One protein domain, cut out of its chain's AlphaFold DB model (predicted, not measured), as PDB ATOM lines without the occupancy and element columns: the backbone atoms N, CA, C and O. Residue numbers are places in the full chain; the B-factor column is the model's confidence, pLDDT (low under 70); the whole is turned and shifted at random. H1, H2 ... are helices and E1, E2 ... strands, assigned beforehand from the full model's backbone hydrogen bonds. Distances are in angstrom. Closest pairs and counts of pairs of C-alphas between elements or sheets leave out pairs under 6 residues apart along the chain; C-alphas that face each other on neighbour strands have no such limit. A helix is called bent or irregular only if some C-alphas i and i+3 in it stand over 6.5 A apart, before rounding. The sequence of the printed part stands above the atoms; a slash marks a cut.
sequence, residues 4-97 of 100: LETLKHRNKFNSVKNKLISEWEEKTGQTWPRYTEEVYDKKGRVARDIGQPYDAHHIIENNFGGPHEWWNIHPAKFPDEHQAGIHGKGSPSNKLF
ATOM      1  N   LEU A   4     178.652 181.821 108.089       94.56
ATOM      2  CA  LEU A   4     179.951 182.493 108.149       94.56
ATOM      3  C   LEU A   4     180.176 183.197 109.494       94.56
ATOM      4  O   LEU A   4     181.259 183.097 110.070       94.56
ATOM      5  N   GLU A   5     179.161 183.879 110.021       95.00
ATOM      6  CA  GLU A   5     179.217 184.490 111.357       95.00
ATOM      7  C   GLU A   5     179.393 183.430 112.448       95.00
ATOM      8  O   GLU A   5     180.261 183.569 113.306       95.00
ATOM      9  N   THR A   6     178.648 182.324 112.363       93.62
ATOM     10  CA  THR A   6     178.751 181.200 113.307       93.62
ATOM     11  C   THR A   6     180.155 180.595 113.314       93.62
ATOM     12  O   THR A   6     180.685 180.276 114.381       93.62
ATOM     13  N   LEU A   7     180.783 180.464 112.140       94.50
ATOM     14  CA  LEU A   7     182.160 179.994 112.004       94.50
ATOM     15  C   LEU A   7     183.156 180.956 112.663       94.50
ATOM     16  O   LEU A   7     184.006 180.514 113.434       94.50
ATOM     17  N   LYS A   8     183.046 182.263 112.385       96.56
ATOM     18  CA  LYS A   8     183.912 183.288 112.995       96.56
ATOM     19  C   LYS A   8     183.780 183.288 114.518       96.56
ATOM     20  O   LYS A   8     184.791 183.287 115.216       96.56
ATOM     21  N   HIS A   9     182.549 183.218 115.015       96.19
ATOM     22  CA  HIS A   9     182.244 183.165 116.439       96.19
ATOM     23  C   HIS A   9     182.834 181.902 117.090       96.19
ATOM     24  O   HIS A   9     183.607 181.991 118.036       96.19
ATOM     25  N   ARG A  10     182.639 180.723 116.488       95.62
ATOM     26  CA  ARG A  10     183.253 179.470 116.963       95.62
ATOM     27  C   ARG A  10     184.783 179.531 116.998       95.62
ATOM     28  O   ARG A  10     185.405 179.019 117.925       95.62
ATOM     29  N   ASN A  11     185.411 180.142 115.996       97.19
ATOM     30  CA  ASN A  11     186.867 180.291 115.981       97.19
ATOM     31  C   ASN A  11     187.341 181.198 117.124       97.19
ATOM     32  O   ASN A  11     188.354 180.898 117.760       97.19
ATOM     33  N   LYS A  12     186.586 182.259 117.436       97.19
ATOM     34  CA  LYS A  12     186.859 183.090 118.609       97.19
ATOM     35  C   LYS A  12     186.729 182.278 119.897       97.19
ATOM     36  O   LYS A  12     187.653 182.338 120.706       97.19
ATOM     37  N   PHE A  13     185.682 181.464 120.047       97.94
ATOM     38  CA  PHE A  13     185.536 180.561 121.190       97.94
ATOM     39  C   PHE A  13     186.755 179.659 121.371       97.94
ATOM     40  O   PHE A  13     187.341 179.625 122.447       97.94
ATOM     41  N   ASN A  14     187.187 178.981 120.305       96.94
ATOM     42  CA  ASN A  14     188.333 178.074 120.359       96.94
ATOM     43  C   ASN A  14     189.606 178.769 120.862       96.94
ATOM     44  O   ASN A  14     190.383 178.146 121.580       96.94
ATOM     45  N   SER A  15     189.796 180.054 120.538       97.88
ATOM     46  CA  SER A  15     190.953 180.826 121.010       97.88
ATOM     47  C   SER A  15     190.904 181.194 122.499       97.88
ATOM     48  O   SER A  15     191.952 181.435 123.090       97.88
ATOM     49  N   VAL A  16     189.715 181.238 123.114       98.12
ATOM     50  CA  VAL A  16     189.539 181.635 124.526       98.12
ATOM     51  C   VAL A  16     189.095 180.489 125.436       98.12
ATOM     52  O   VAL A  16     189.144 180.635 126.651       98.12
ATOM     53  N   LYS A  17     188.708 179.332 124.884       98.25
ATOM     54  CA  LYS A  17     188.103 178.206 125.615       98.25
ATOM     55  C   LYS A  17     188.875 177.806 126.874       98.25
ATOM     56  O   LYS A  17     188.274 177.675 127.929       98.25
ATOM     57  N   ASN A  18     190.192 177.627 126.778       98.25
ATOM     58  CA  ASN A  18     190.991 177.185 127.927       98.25
ATOM     59  C   ASN A  18     191.032 178.245 129.035       98.25
ATOM     60  O   ASN A  18     190.954 177.893 130.204       98.25
ATOM     61  N   LYS A  19     191.081 179.533 128.664       98.62
ATOM     62  CA  LYS A  19     190.959 180.640 129.618       98.62
ATOM     63  C   LYS A  19     189.597 180.595 130.318       98.62
ATOM     64  O   LYS A  19     189.551 180.699 131.535       98.62
ATOM     65  N   LEU A  20     188.510 180.403 129.567       98.75
ATOM     66  CA  LEU A  20     187.161 180.335 130.140       98.75
ATOM     67  C   LEU A  20     186.974 179.135 131.072       98.75
ATOM     68  O   LEU A  20     186.288 179.266 132.076       98.75
ATOM     69  N   ILE A  21     187.586 177.987 130.762       98.75
ATOM     70  CA  ILE A  21     187.599 176.824 131.663       98.75
ATOM     71  C   ILE A  21     188.282 177.194 132.983       98.75
ATOM     72  O   ILE A  21     187.696 176.973 134.035       98.75
ATOM     73  N   SER A  22     189.465 177.815 132.942       98.69
ATOM     74  CA  SER A  22     190.157 178.248 134.163       98.69
ATOM     75  C   SER A  22     189.365 179.288 134.957       98.69
ATOM     76  O   SER A  22     189.299 179.204 136.179       98.69
ATOM     77  N   GLU A  23     188.720 180.244 134.285       98.75
ATOM     78  CA  GLU A  23     187.821 181.199 134.942       98.75
ATOM     79  C   GLU A  23     186.606 180.495 135.562       98.75
ATOM     80  O   GLU A  23     186.212 180.826 136.675       98.75
ATOM     81  N   TRP A  24     186.021 179.507 134.884       98.81
ATOM     82  CA  TRP A  24     184.920 178.715 135.430       98.81
ATOM     83  C   TRP A  24     185.357 177.967 136.694       98.81
ATOM     84  O   TRP A  24     184.646 178.010 137.696       98.81
ATOM     85  N   GLU A  25     186.538 177.344 136.684       98.75
ATOM     86  CA  GLU A  25     187.099 176.655 137.854       98.75
ATOM     87  C   GLU A  25     187.322 177.632 139.021       98.75
ATOM     88  O   GLU A  25     186.883 177.377 140.142       98.75
ATOM     89  N   GLU A  26     187.913 178.802 138.754       98.75
ATOM     90  CA  GLU A  26     188.141 179.850 139.758       98.75
ATOM     91  C   GLU A  26     186.826 180.371 140.359       98.75
ATOM     92  O   GLU A  26     186.699 180.502 141.576       98.75
ATOM     93  N   LYS A  27     185.834 180.682 139.516       98.56
ATOM     94  CA  LYS A  27     184.582 181.318 139.950       98.56
ATOM     95  C   LYS A  27     183.619 180.350 140.622       98.56
ATOM     96  O   LYS A  27     182.813 180.785 141.441       98.56
ATOM     97  N   THR A  28     183.683 179.065 140.288       98.12
ATOM     98  CA  THR A  28     182.814 178.042 140.885       98.12
ATOM     99  C   THR A  28     183.474 177.281 142.033       98.12
ATOM    100  O   THR A  28     182.767 176.636 142.804       98.12
ATOM    101  N   GLY A  29     184.805 177.331 142.149       98.50
ATOM    102  CA  GLY A  29     185.576 176.515 143.088       98.50
ATOM    103  C   GLY A  29     185.584 175.019 142.749       98.50
ATOM    104  O   GLY A  29     185.977 174.206 143.585       98.50
ATOM    105  N   GLN A  30     185.123 174.640 141.554       98.50
ATOM    106  CA  GLN A  30     185.083 173.259 141.077       98.50
ATOM    107  C   GLN A  30     186.232 172.986 140.107       98.50
ATOM    108  O   GLN A  30     186.732 173.890 139.447       98.50
ATOM    109  N   THR A  31     186.613 171.717 139.972       98.44
ATOM    110  CA  THR A  31     187.589 171.275 138.965       98.44
ATOM    111  C   THR A  31     186.864 170.842 137.698       98.44
ATOM    112  O   THR A  31     185.901 170.076 137.766       98.44
ATOM    113  N   TRP A  32     187.343 171.275 136.533       98.75
ATOM    114  CA  TRP A  32     186.778 170.860 135.257       98.75
ATOM    115  C   TRP A  32     187.001 169.355 135.047       98.75
ATOM    116  O   TRP A  32     188.151 168.893 135.076       98.75
ATOM    117  N   PRO A  33     185.938 168.562 134.819       98.56
ATOM    118  CA  PRO A  33     186.060 167.118 134.712       98.56
ATOM    119  C   PRO A  33     186.860 166.711 133.472       98.56
ATOM    120  O   PRO A  33     186.815 167.345 132.410       98.56
ATOM    121  N   ARG A  34     187.614 165.624 133.625       98.44
ATOM    122  CA  ARG A  34     188.492 165.053 132.601       98.44
ATOM    123  C   ARG A  34     188.202 163.571 132.441       98.44
ATOM    124  O   ARG A  34     187.738 162.920 133.374       98.44
ATOM    125  N   TYR A  35     188.480 163.039 131.259       98.31
ATOM    126  CA  TYR A  35     188.331 161.608 131.013       98.31
ATOM    127  C   TYR A  35     189.362 160.815 131.817       98.31
ATOM    128  O   TYR A  35     190.553 161.120 131.791       98.31
ATOM    129  N   THR A  36     188.896 159.792 132.527       98.06
ATOM    130  CA  THR A  36     189.738 158.825 133.250       98.06
ATOM    131  C   THR A  36     189.973 157.546 132.448       98.06
ATOM    132  O   THR A  36     190.784 156.717 132.841       98.06
ATOM    133  N   GLU A  37     189.267 157.395 131.330       97.19
ATOM    134  CA  GLU A  37     189.333 156.277 130.394       97.19
ATOM    135  C   GLU A  37     189.257 156.814 128.961       97.19
ATOM    136  O   GLU A  37     188.680 157.880 128.725       97.19
ATOM    137  N   GLU A  38     189.840 156.096 128.005       98.00
ATOM    138  CA  GLU A  38     189.683 156.432 126.589       98.00
ATOM    139  C   GLU A  38     188.229 156.219 126.155       98.00
ATOM    140  O   GLU A  38     187.606 155.203 126.465       98.00
ATOM    141  N   VAL A  39     187.688 157.165 125.388       97.00
ATOM    142  CA  VAL A  39     186.377 157.009 124.750       97.00
ATOM    143  C   VAL A  39     186.595 156.677 123.288       97.00
ATOM    144  O   VAL A  39     187.196 157.468 122.566       97.00
ATOM    145  N   TYR A  40     186.069 155.544 122.829       96.31
ATOM    146  CA  TYR A  40     186.197 155.106 121.440       96.31
ATOM    147  C   TYR A  40     184.991 155.519 120.590       96.31
ATOM    148  O   TYR A  40     183.845 155.525 121.043       96.31
ATOM    149  N   ASP A  41     185.237 155.852 119.323       93.50
ATOM    150  CA  ASP A  41     184.180 156.034 118.335       93.50
ATOM    151  C   ASP A  41     183.633 154.689 117.822       93.50
ATOM    152  O   ASP A  41     184.147 153.608 118.107       93.50
ATOM    153  N   LYS A  42     182.587 154.749 116.990       92.06
ATOM    154  CA  LYS A  42     181.955 153.558 116.388       92.06
ATOM    155  C   LYS A  42     182.888 152.725 115.497       92.06
ATOM    156  O   LYS A  42     182.509 151.631 115.095       92.06
ATOM    157  N   LYS A  43     184.056 153.256 115.127       95.75
ATOM    158  CA  LYS A  43     185.079 152.579 114.321       95.75
ATOM    159  C   LYS A  43     186.233 152.059 115.189       95.75
ATOM    160  O   LYS A  43     187.220 151.595 114.629       95.75
ATOM    161  N   GLY A  44     186.128 152.148 116.518       96.00
ATOM    162  CA  GLY A  44     187.160 151.711 117.456       96.00
ATOM    163  C   GLY A  44     188.360 152.655 117.552       96.00
ATOM    164  O   GLY A  44     189.407 152.251 118.042       96.00
ATOM    165  N   ARG A  45     188.251 153.901 117.075       97.00
ATOM    166  CA  ARG A  45     189.325 154.901 117.194       97.00
ATOM    167  C   ARG A  45     189.130 155.711 118.465       97.00
ATOM    168  O   ARG A  45     187.988 156.020 118.802       97.00
ATOM    169  N   VAL A  46     190.215 156.116 119.120       97.56
ATOM    170  CA  VAL A  46     190.129 157.002 120.286       97.56
ATOM    171  C   VAL A  46     189.529 158.345 119.857       97.56
ATOM    172  O   VAL A  46     190.053 159.046 118.992       97.56
ATOM    173  N   ALA A  47     188.366 158.661 120.416       96.56
ATOM    174  CA  ALA A  47     187.641 159.908 120.220       96.56
ATOM    175  C   ALA A  47     187.958 160.925 121.320       96.56
ATOM    176  O   ALA A  47     187.917 162.131 121.053       96.56
ATOM    177  N   ARG A  48     188.228 160.450 122.542       97.56
ATOM    178  CA  ARG A  48     188.713 161.260 123.662       97.56
ATOM    179  C   ARG A  48     189.782 160.504 124.441       97.56
ATOM    180  O   ARG A  48     189.566 159.345 124.787       97.56
ATOM    181  N   ASP A  49     190.891 161.179 124.715       98.12
ATOM    182  CA  ASP A  49     192.037 160.618 125.434       98.12
ATOM    183  C   ASP A  49     191.899 160.799 126.954       98.12
ATOM    184  O   ASP A  49     191.238 161.729 127.434       98.12
ATOM    185  N   ILE A  50     192.600 159.962 127.724       98.12
ATOM    186  CA  ILE A  50     192.737 160.131 129.177       98.12
ATOM    187  C   ILE A  50     193.346 161.510 129.484       98.12
ATOM    188  O   ILE A  50     194.316 161.945 128.866       98.12
ATOM    189  N   GLY A  51     192.766 162.221 130.451       97.81
ATOM    190  CA  GLY A  51     193.184 163.563 130.866       97.81
ATOM    191  C   GLY A  51     192.642 164.699 129.995       97.81
ATOM    192  O   GLY A  51     192.720 165.866 130.400       97.81
ATOM    193  N   GLN A  52     192.037 164.399 128.840       97.81
ATOM    194  CA  GLN A  52     191.360 165.414 128.040       97.81
ATOM    195  C   GLN A  52     190.183 166.007 128.841       97.81
ATOM    196  O   GLN A  52     189.462 165.263 129.512       97.81
ATOM    197  N   PRO A  53     189.971 167.336 128.826       98.00
ATOM    198  CA  PRO A  53     188.804 167.929 129.470       98.00
ATOM    199  C   PRO A  53     187.520 167.508 128.758       98.00
ATOM    200  O   PRO A  53     187.513 167.313 127.538       98.00
ATOM    201  N   TYR A  54     186.426 167.425 129.512       98.44
ATOM    202  CA  TYR A  54     185.092 167.317 128.924       98.44
ATOM    203  C   TYR A  54     184.832 168.514 128.006       98.44
ATOM    204  O   TYR A  54     185.453 169.575 128.156       98.44
ATOM    205  N   ASP A  55     183.942 168.338 127.031       97.62
ATOM    206  CA  ASP A  55     183.688 169.375 126.042       97.62
ATOM    207  C   ASP A  55     183.102 170.609 126.750       97.62
ATOM    208  O   ASP A  55     182.201 170.493 127.576       97.62
ATOM    209  N   ALA A  56     183.614 171.799 126.431       98.00
ATOM    210  CA  ALA A  56     183.018 173.049 126.891       98.00
ATOM    211  C   ALA A  56     181.829 173.388 125.995       98.00
ATOM    212  O   ALA A  56     182.011 173.793 124.843       98.00
ATOM    213  N   HIS A  57     180.627 173.182 126.524       97.25
ATOM    214  CA  HIS A  57     179.372 173.472 125.845       97.25
ATOM    215  C   HIS A  57     178.827 174.828 126.288       97.25
ATOM    216  O   HIS A  57     178.932 175.180 127.462       97.25
ATOM    217  N   HIS A  58     178.271 175.603 125.355       97.38
ATOM    218  CA  HIS A  58     177.657 176.886 125.684       97.38
ATOM    219  C   HIS A  58     176.222 176.721 126.188       97.38
ATOM    220  O   HIS A  58     175.398 176.157 125.476       97.38
ATOM    221  N   ILE A  59     175.878 177.337 127.322       96.44
ATOM    222  CA  ILE A  59     174.489 177.362 127.824       96.44
ATOM    223  C   ILE A  59     173.574 178.098 126.832       96.44
ATOM    224  O   ILE A  59     172.522 177.588 126.450       96.44
ATOM    225  N   ILE A  60     173.986 179.285 126.378       96.06
ATOM    226  CA  ILE A  60     173.400 179.972 125.223       96.06
ATOM    227  C   ILE A  60     174.210 179.580 123.992       96.06
ATOM    228  O   ILE A  60     175.365 179.986 123.865       96.06
ATOM    229  N   GLU A  61     173.623 178.802 123.082       94.88
ATOM    230  CA  GLU A  61     174.384 178.143 122.018       94.88
ATOM    231  C   GLU A  61     175.144 179.111 121.087       94.88
ATOM    232  O   GLU A  61     174.697 180.213 120.743       94.88
ATOM    233  N   ASN A  62     176.303 178.649 120.605       92.75
ATOM    234  CA  ASN A  62     177.208 179.418 119.754       92.75
ATOM    235  C   ASN A  62     176.522 180.013 118.514       92.75
ATOM    236  O   ASN A  62     176.795 181.151 118.183       92.75
ATOM    237  N   ASN A  63     175.640 179.284 117.825       91.44
ATOM    238  CA  ASN A  63     174.882 179.737 116.637       91.44
ATOM    239  C   ASN A  63     173.814 180.815 116.937       91.44
ATOM    240  O   ASN A  63     173.353 181.500 116.011       91.44
ATOM    241  N   PHE A  64     173.467 181.006 118.211       93.69
ATOM    242  CA  PHE A  64     172.602 182.082 118.704       93.69
ATOM    243  C   PHE A  64     173.388 183.282 119.246       93.69
ATOM    244  O   PHE A  64     172.780 184.245 119.700       93.69
ATOM    245  N   GLY A  65     174.721 183.270 119.128       94.25
ATOM    246  CA  GLY A  65     175.578 184.380 119.548       94.25
ATOM    247  C   GLY A  65     175.779 184.437 121.060       94.25
ATOM    248  O   GLY A  65     176.026 185.513 121.598       94.25
ATOM    249  N   GLY A  66     175.641 183.300 121.752       96.50
ATOM    250  CA  GLY A  66     175.886 183.239 123.186       96.50
ATOM    251  C   GLY A  66     177.314 183.659 123.532       96.50
ATOM    252  O   GLY A  66     178.259 183.217 122.877       96.50
ATOM    253  N   PRO A  67     177.505 184.510 124.546       97.88
ATOM    254  CA  PRO A  67     178.789 185.150 124.779       97.88
ATOM    255  C   PRO A  67     179.863 184.141 125.207       97.88
ATOM    256  O   PRO A  67     179.580 183.070 125.751       97.88
ATOM    257  N   HIS A  68     181.122 184.471 124.940       98.12
ATOM    258  CA  HIS A  68     182.275 183.658 125.329       98.12
ATOM    259  C   HIS A  68     182.747 184.041 126.725       98.12
ATOM    260  O   HIS A  68     183.807 184.635 126.882       98.12
ATOM    261  N   GLU A  69     181.931 183.696 127.709       98.50
ATOM    262  CA  GLU A  69     182.138 184.024 129.115       98.50
ATOM    263  C   GLU A  69     182.118 182.747 129.949       98.50
ATOM    264  O   GLU A  69     181.430 181.786 129.592       98.50
ATOM    265  N   TRP A  70     182.836 182.741 131.074       98.50
ATOM    266  CA  TRP A  70     182.926 181.579 131.963       98.50
ATOM    267  C   TRP A  70     181.542 181.093 132.415       98.50
ATOM    268  O   TRP A  70     181.286 179.896 132.456       98.50
ATOM    269  N   TRP A  71     180.614 182.017 132.681       98.38
ATOM    270  CA  TRP A  71     179.261 181.698 133.146       98.38
ATOM    271  C   TRP A  71     178.360 181.151 132.039       98.38
ATOM    272  O   TRP A  71     177.289 180.629 132.334       98.38
ATOM    273  N   ASN A  72     178.769 181.268 130.773       98.56
ATOM    274  CA  ASN A  72     178.027 180.752 129.627       98.56
ATOM    275  C   ASN A  72     178.612 179.436 129.096       98.56
ATOM    276  O   ASN A  72     178.238 179.014 128.004       98.56
ATOM    277  N   ILE A  73     179.521 178.784 129.828       98.38
ATOM    278  CA  ILE A  73     180.008 177.445 129.487       98.38
ATOM    279  C   ILE A  73     179.782 176.452 130.622       98.38
ATOM    280  O   ILE A  73     179.785 176.814 131.796       98.38
ATOM    281  N   HIS A  74     179.626 175.180 130.265       97.62
ATOM    282  CA  HIS A  74     179.615 174.079 131.218       97.62
ATOM    283  C   HIS A  74     180.317 172.838 130.635       97.62
ATOM    284  O   HIS A  74     180.355 172.677 129.408       97.62
ATOM    285  N   PRO A  75     180.892 171.964 131.480       98.31
ATOM    286  CA  PRO A  75     181.455 170.702 131.020       98.31
ATOM    287  C   PRO A  75     180.350 169.737 130.594       98.31
ATOM    288  O   PRO A  75     179.386 169.541 131.332       98.31
ATOM    289  N   ALA A  76     180.515 169.105 129.434       97.88
ATOM    290  CA  ALA A  76     179.638 168.047 128.944       97.88
ATOM    291  C   ALA A  76     180.463 166.872 128.397       97.88
ATOM    292  O   ALA A  76     181.291 167.033 127.490       97.88
ATOM    293  N   LYS A  77     180.242 165.674 128.939       97.31
ATOM    294  CA  LYS A  77     180.877 164.436 128.483       97.31
ATOM    295  C   LYS A  77     180.446 164.080 127.055       97.31
ATOM    296  O   LYS A  77     179.290 164.234 126.653       97.31
ATOM    297  N   PHE A  78     181.392 163.596 126.260       95.38
ATOM    298  CA  PHE A  78     181.151 163.039 124.937       95.38
ATOM    299  C   PHE A  78     180.947 161.515 125.027       95.38
ATOM    300  O   PHE A  78     181.731 160.849 125.703       95.38
ATOM    301  N   PRO A  79     180.011 160.931 124.253       92.81
ATOM    302  CA  PRO A  79     178.983 161.599 123.446       92.81
ATOM    303  C   PRO A  79     177.648 161.778 124.187       92.81
ATOM    304  O   PRO A  79     176.761 162.456 123.673       92.81
ATOM    305  N   ASP A  80     177.482 161.126 125.332       92.38
ATOM    306  CA  ASP A  80     176.216 160.905 126.028       92.38
ATOM    307  C   ASP A  80     175.607 162.186 126.594       92.38
ATOM    308  O   ASP A  80     174.448 162.469 126.305       92.38
ATOM    309  N   GLU A  81     176.368 163.008 127.312       96.00
ATOM    310  CA  GLU A  81     175.851 164.279 127.833       96.00
ATOM    311  C   GLU A  81     175.755 165.334 126.726       96.00
ATOM    312  O   GLU A  81     174.714 165.961 126.537       96.00
ATOM    313  N   HIS A  82     176.819 165.510 125.941       95.12
ATOM    314  CA  HIS A  82     176.913 166.594 124.967       95.12
ATOM    315  C   HIS A  82     176.061 166.345 123.713       95.12
ATOM    316  O   HIS A  82     175.163 167.123 123.381       95.12
ATOM    317  N   GLN A  83     176.336 165.266 122.976       92.38
ATOM    318  CA  GLN A  83     175.697 165.026 121.678       92.38
ATOM    319  C   GLN A  83     174.320 164.377 121.832       92.38
ATOM    320  O   GLN A  83     173.381 164.769 121.140       92.38
ATOM    321  N   ALA A  84     174.191 163.392 122.723       91.69
ATOM    322  CA  ALA A  84     172.947 162.654 122.924       91.69
ATOM    323  C   ALA A  84     172.028 163.279 123.986       91.69
ATOM    324  O   ALA A  84     170.815 163.130 123.881       91.69
ATOM    325  N   GLY A  85     172.573 163.996 124.967       93.56
ATOM    326  CA  GLY A  85     171.803 164.674 126.005       93.56
ATOM    327  C   GLY A  85     171.348 166.050 125.541       93.56
ATOM    328  O   GLY A  85     170.182 166.250 125.196       93.56
ATOM    329  N   ILE A  86     172.278 167.003 125.482       94.62
ATOM    330  CA  ILE A  86     171.986 168.407 125.174       94.62
ATOM    331  C   ILE A  86     171.477 168.558 123.743       94.62
ATOM    332  O   ILE A  86     170.423 169.151 123.519       94.62
ATOM    333  N   HIS A  87     172.169 167.978 122.763       93.12
ATOM    334  CA  HIS A  87     171.786 168.080 121.349       93.12
ATOM    335  C   HIS A  87     170.914 166.919 120.841       93.12
ATOM    336  O   HIS A  87     170.560 166.886 119.654       93.12
ATOM    337  N   GLY A  88     170.555 165.967 121.707       92.19
ATOM    338  CA  GLY A  88     169.757 164.802 121.336       92.19
ATOM    339  C   GLY A  88     168.309 165.148 121.025       92.19
ATOM    340  O   GLY A  88     167.782 166.152 121.490       92.19
ATOM    341  N   LYS A  89     167.633 164.313 120.231       91.12
ATOM    342  CA  LYS A  89     166.249 164.553 119.793       91.12
ATOM    343  C   LYS A  89     165.307 164.737 120.991       91.12
ATOM    344  O   LYS A  89     165.243 163.885 121.867       91.12
ATOM    345  N   GLY A  90     164.528 165.818 120.981       89.56
ATOM    346  CA  GLY A  90     163.540 166.109 122.028       89.56
ATOM    347  C   GLY A  90     164.104 166.783 123.283       89.56
ATOM    348  O   GLY A  90     163.317 167.143 124.158       89.56
ATOM    349  N   SER A  91     165.421 167.015 123.353       92.38
ATOM    350  CA  SER A  91     166.041 167.768 124.446       92.38
ATOM    351  C   SER A  91     165.478 169.197 124.562       92.38
ATOM    352  O   SER A  91     165.033 169.770 123.554       92.38
ATOM    353  N   PRO A  92     165.533 169.815 125.759       89.94
ATOM    354  CA  PRO A  92     165.200 171.228 125.933       89.94
ATOM    355  C   PRO A  92     165.981 172.150 124.986       89.94
ATOM    356  O   PRO A  92     165.396 173.099 124.464       89.94
ATOM    357  N   SER A  93     167.248 171.828 124.684       91.81
ATOM    358  CA  SER A  93     168.073 172.618 123.758       91.81
ATOM    359  C   SER A  93     167.431 172.738 122.382       91.81
ATOM    360  O   SER A  93     167.370 173.829 121.839       91.81
ATOM    361  N   ASN A  94     166.829 171.674 121.839       90.44
ATOM    362  CA  ASN A  94     166.167 171.769 120.529       90.44
ATOM    363  C   ASN A  94     164.960 172.717 120.512       90.44
ATOM    364  O   ASN A  94     164.582 173.194 119.443       90.44
ATOM    365  N   LYS A  95     164.316 172.940 121.666       90.38
ATOM    366  CA  LYS A  95     163.178 173.862 121.792       90.38
ATOM    367  C   LYS A  95     163.651 175.302 121.964       90.38
ATOM    368  O   LYS A  95     163.075 176.200 121.362       90.38
ATOM    369  N   LEU A  96     164.683 175.508 122.783       92.25
ATOM    370  CA  LEU A  96     165.249 176.828 123.079       92.25
ATOM    371  C   LEU A  96     166.118 177.358 121.928       92.25
ATOM    372  O   LEU A  96     166.107 178.551 121.631       92.25
ATOM    373  N   PHE A  97     166.822 176.456 121.250       92.81
ATOM    374  CA  PHE A  97     167.795 176.723 120.196       92.81
ATOM    375  C   PHE A  97     167.478 175.871 118.954       92.81
ATOM    376  O   PHE A  97     168.200 174.927 118.621       92.81
TER     377      PHE A  97
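Overview. This is residues 4 to 97 of the 100 residues of the protein "HNH endonuclease" of Bacillus mycoides (UniProt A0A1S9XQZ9). A two-stranded antiparallel hairpin, E2 and E3, sits in the middle between one arm of a bent helix, H1b, and short helix H2; E1 and H3 lie far out. The printed part has 94 residues, of which 48 are in named elements, three helices and three strands in the order H1, E1, E2, E3, H2, H3; the class is mixed, helices and strands. The whole is compact, radius of gyration of the C-alphas 13.9 A, spanning 34 by 33 by 25 A.

Along the chain. H1, residues 4 to 28, begins at C-alpha 4 (179.951, 182.493, 108.149). Assigned as one helix by its hydrogen bonds, it is bent, C-alphas 15 and 18 being 7.8 A apart: arms H1a, 4 to 15, 17.0 A, and H1b, 18 to 28, 15.3 A. E1 is 46 to 48, E2 55 to 58, E3 73 to 76, H2 80 to 86, H3 92 to 96, ending at (165.249, 176.828, 123.079).

Arrangement. H1a and H1b stand at a steep tilt of 68 degrees, only just short of about perpendicular. In the hairpin, N 57 and O 74 are 2.9 A apart, within hydrogen-bond range. The closest C-alphas of H1b and E3, Leu 20 and Ile 73, are 7.7 A apart; of E3 and H2, Ala 76 and His 82, 5.0 A. H3 is close to H2 but not clearly touching, C-alphas 86 and 93 being 5.9 A apart. E1 pairs with no named strand. H1a, H1b and H3 have every O i to N i+4 pair within range; H2 has 1 of 3, and 0 of 4 O i to N i+3.

Size, cuts and confidence. The C-alphas farthest apart, Lys 27 and Lys 43, are 38.5 A apart. The links H1 to E1 and E2 to E3 are long. The printed part has no cut, and no printed residue is under 70 in pLDDT.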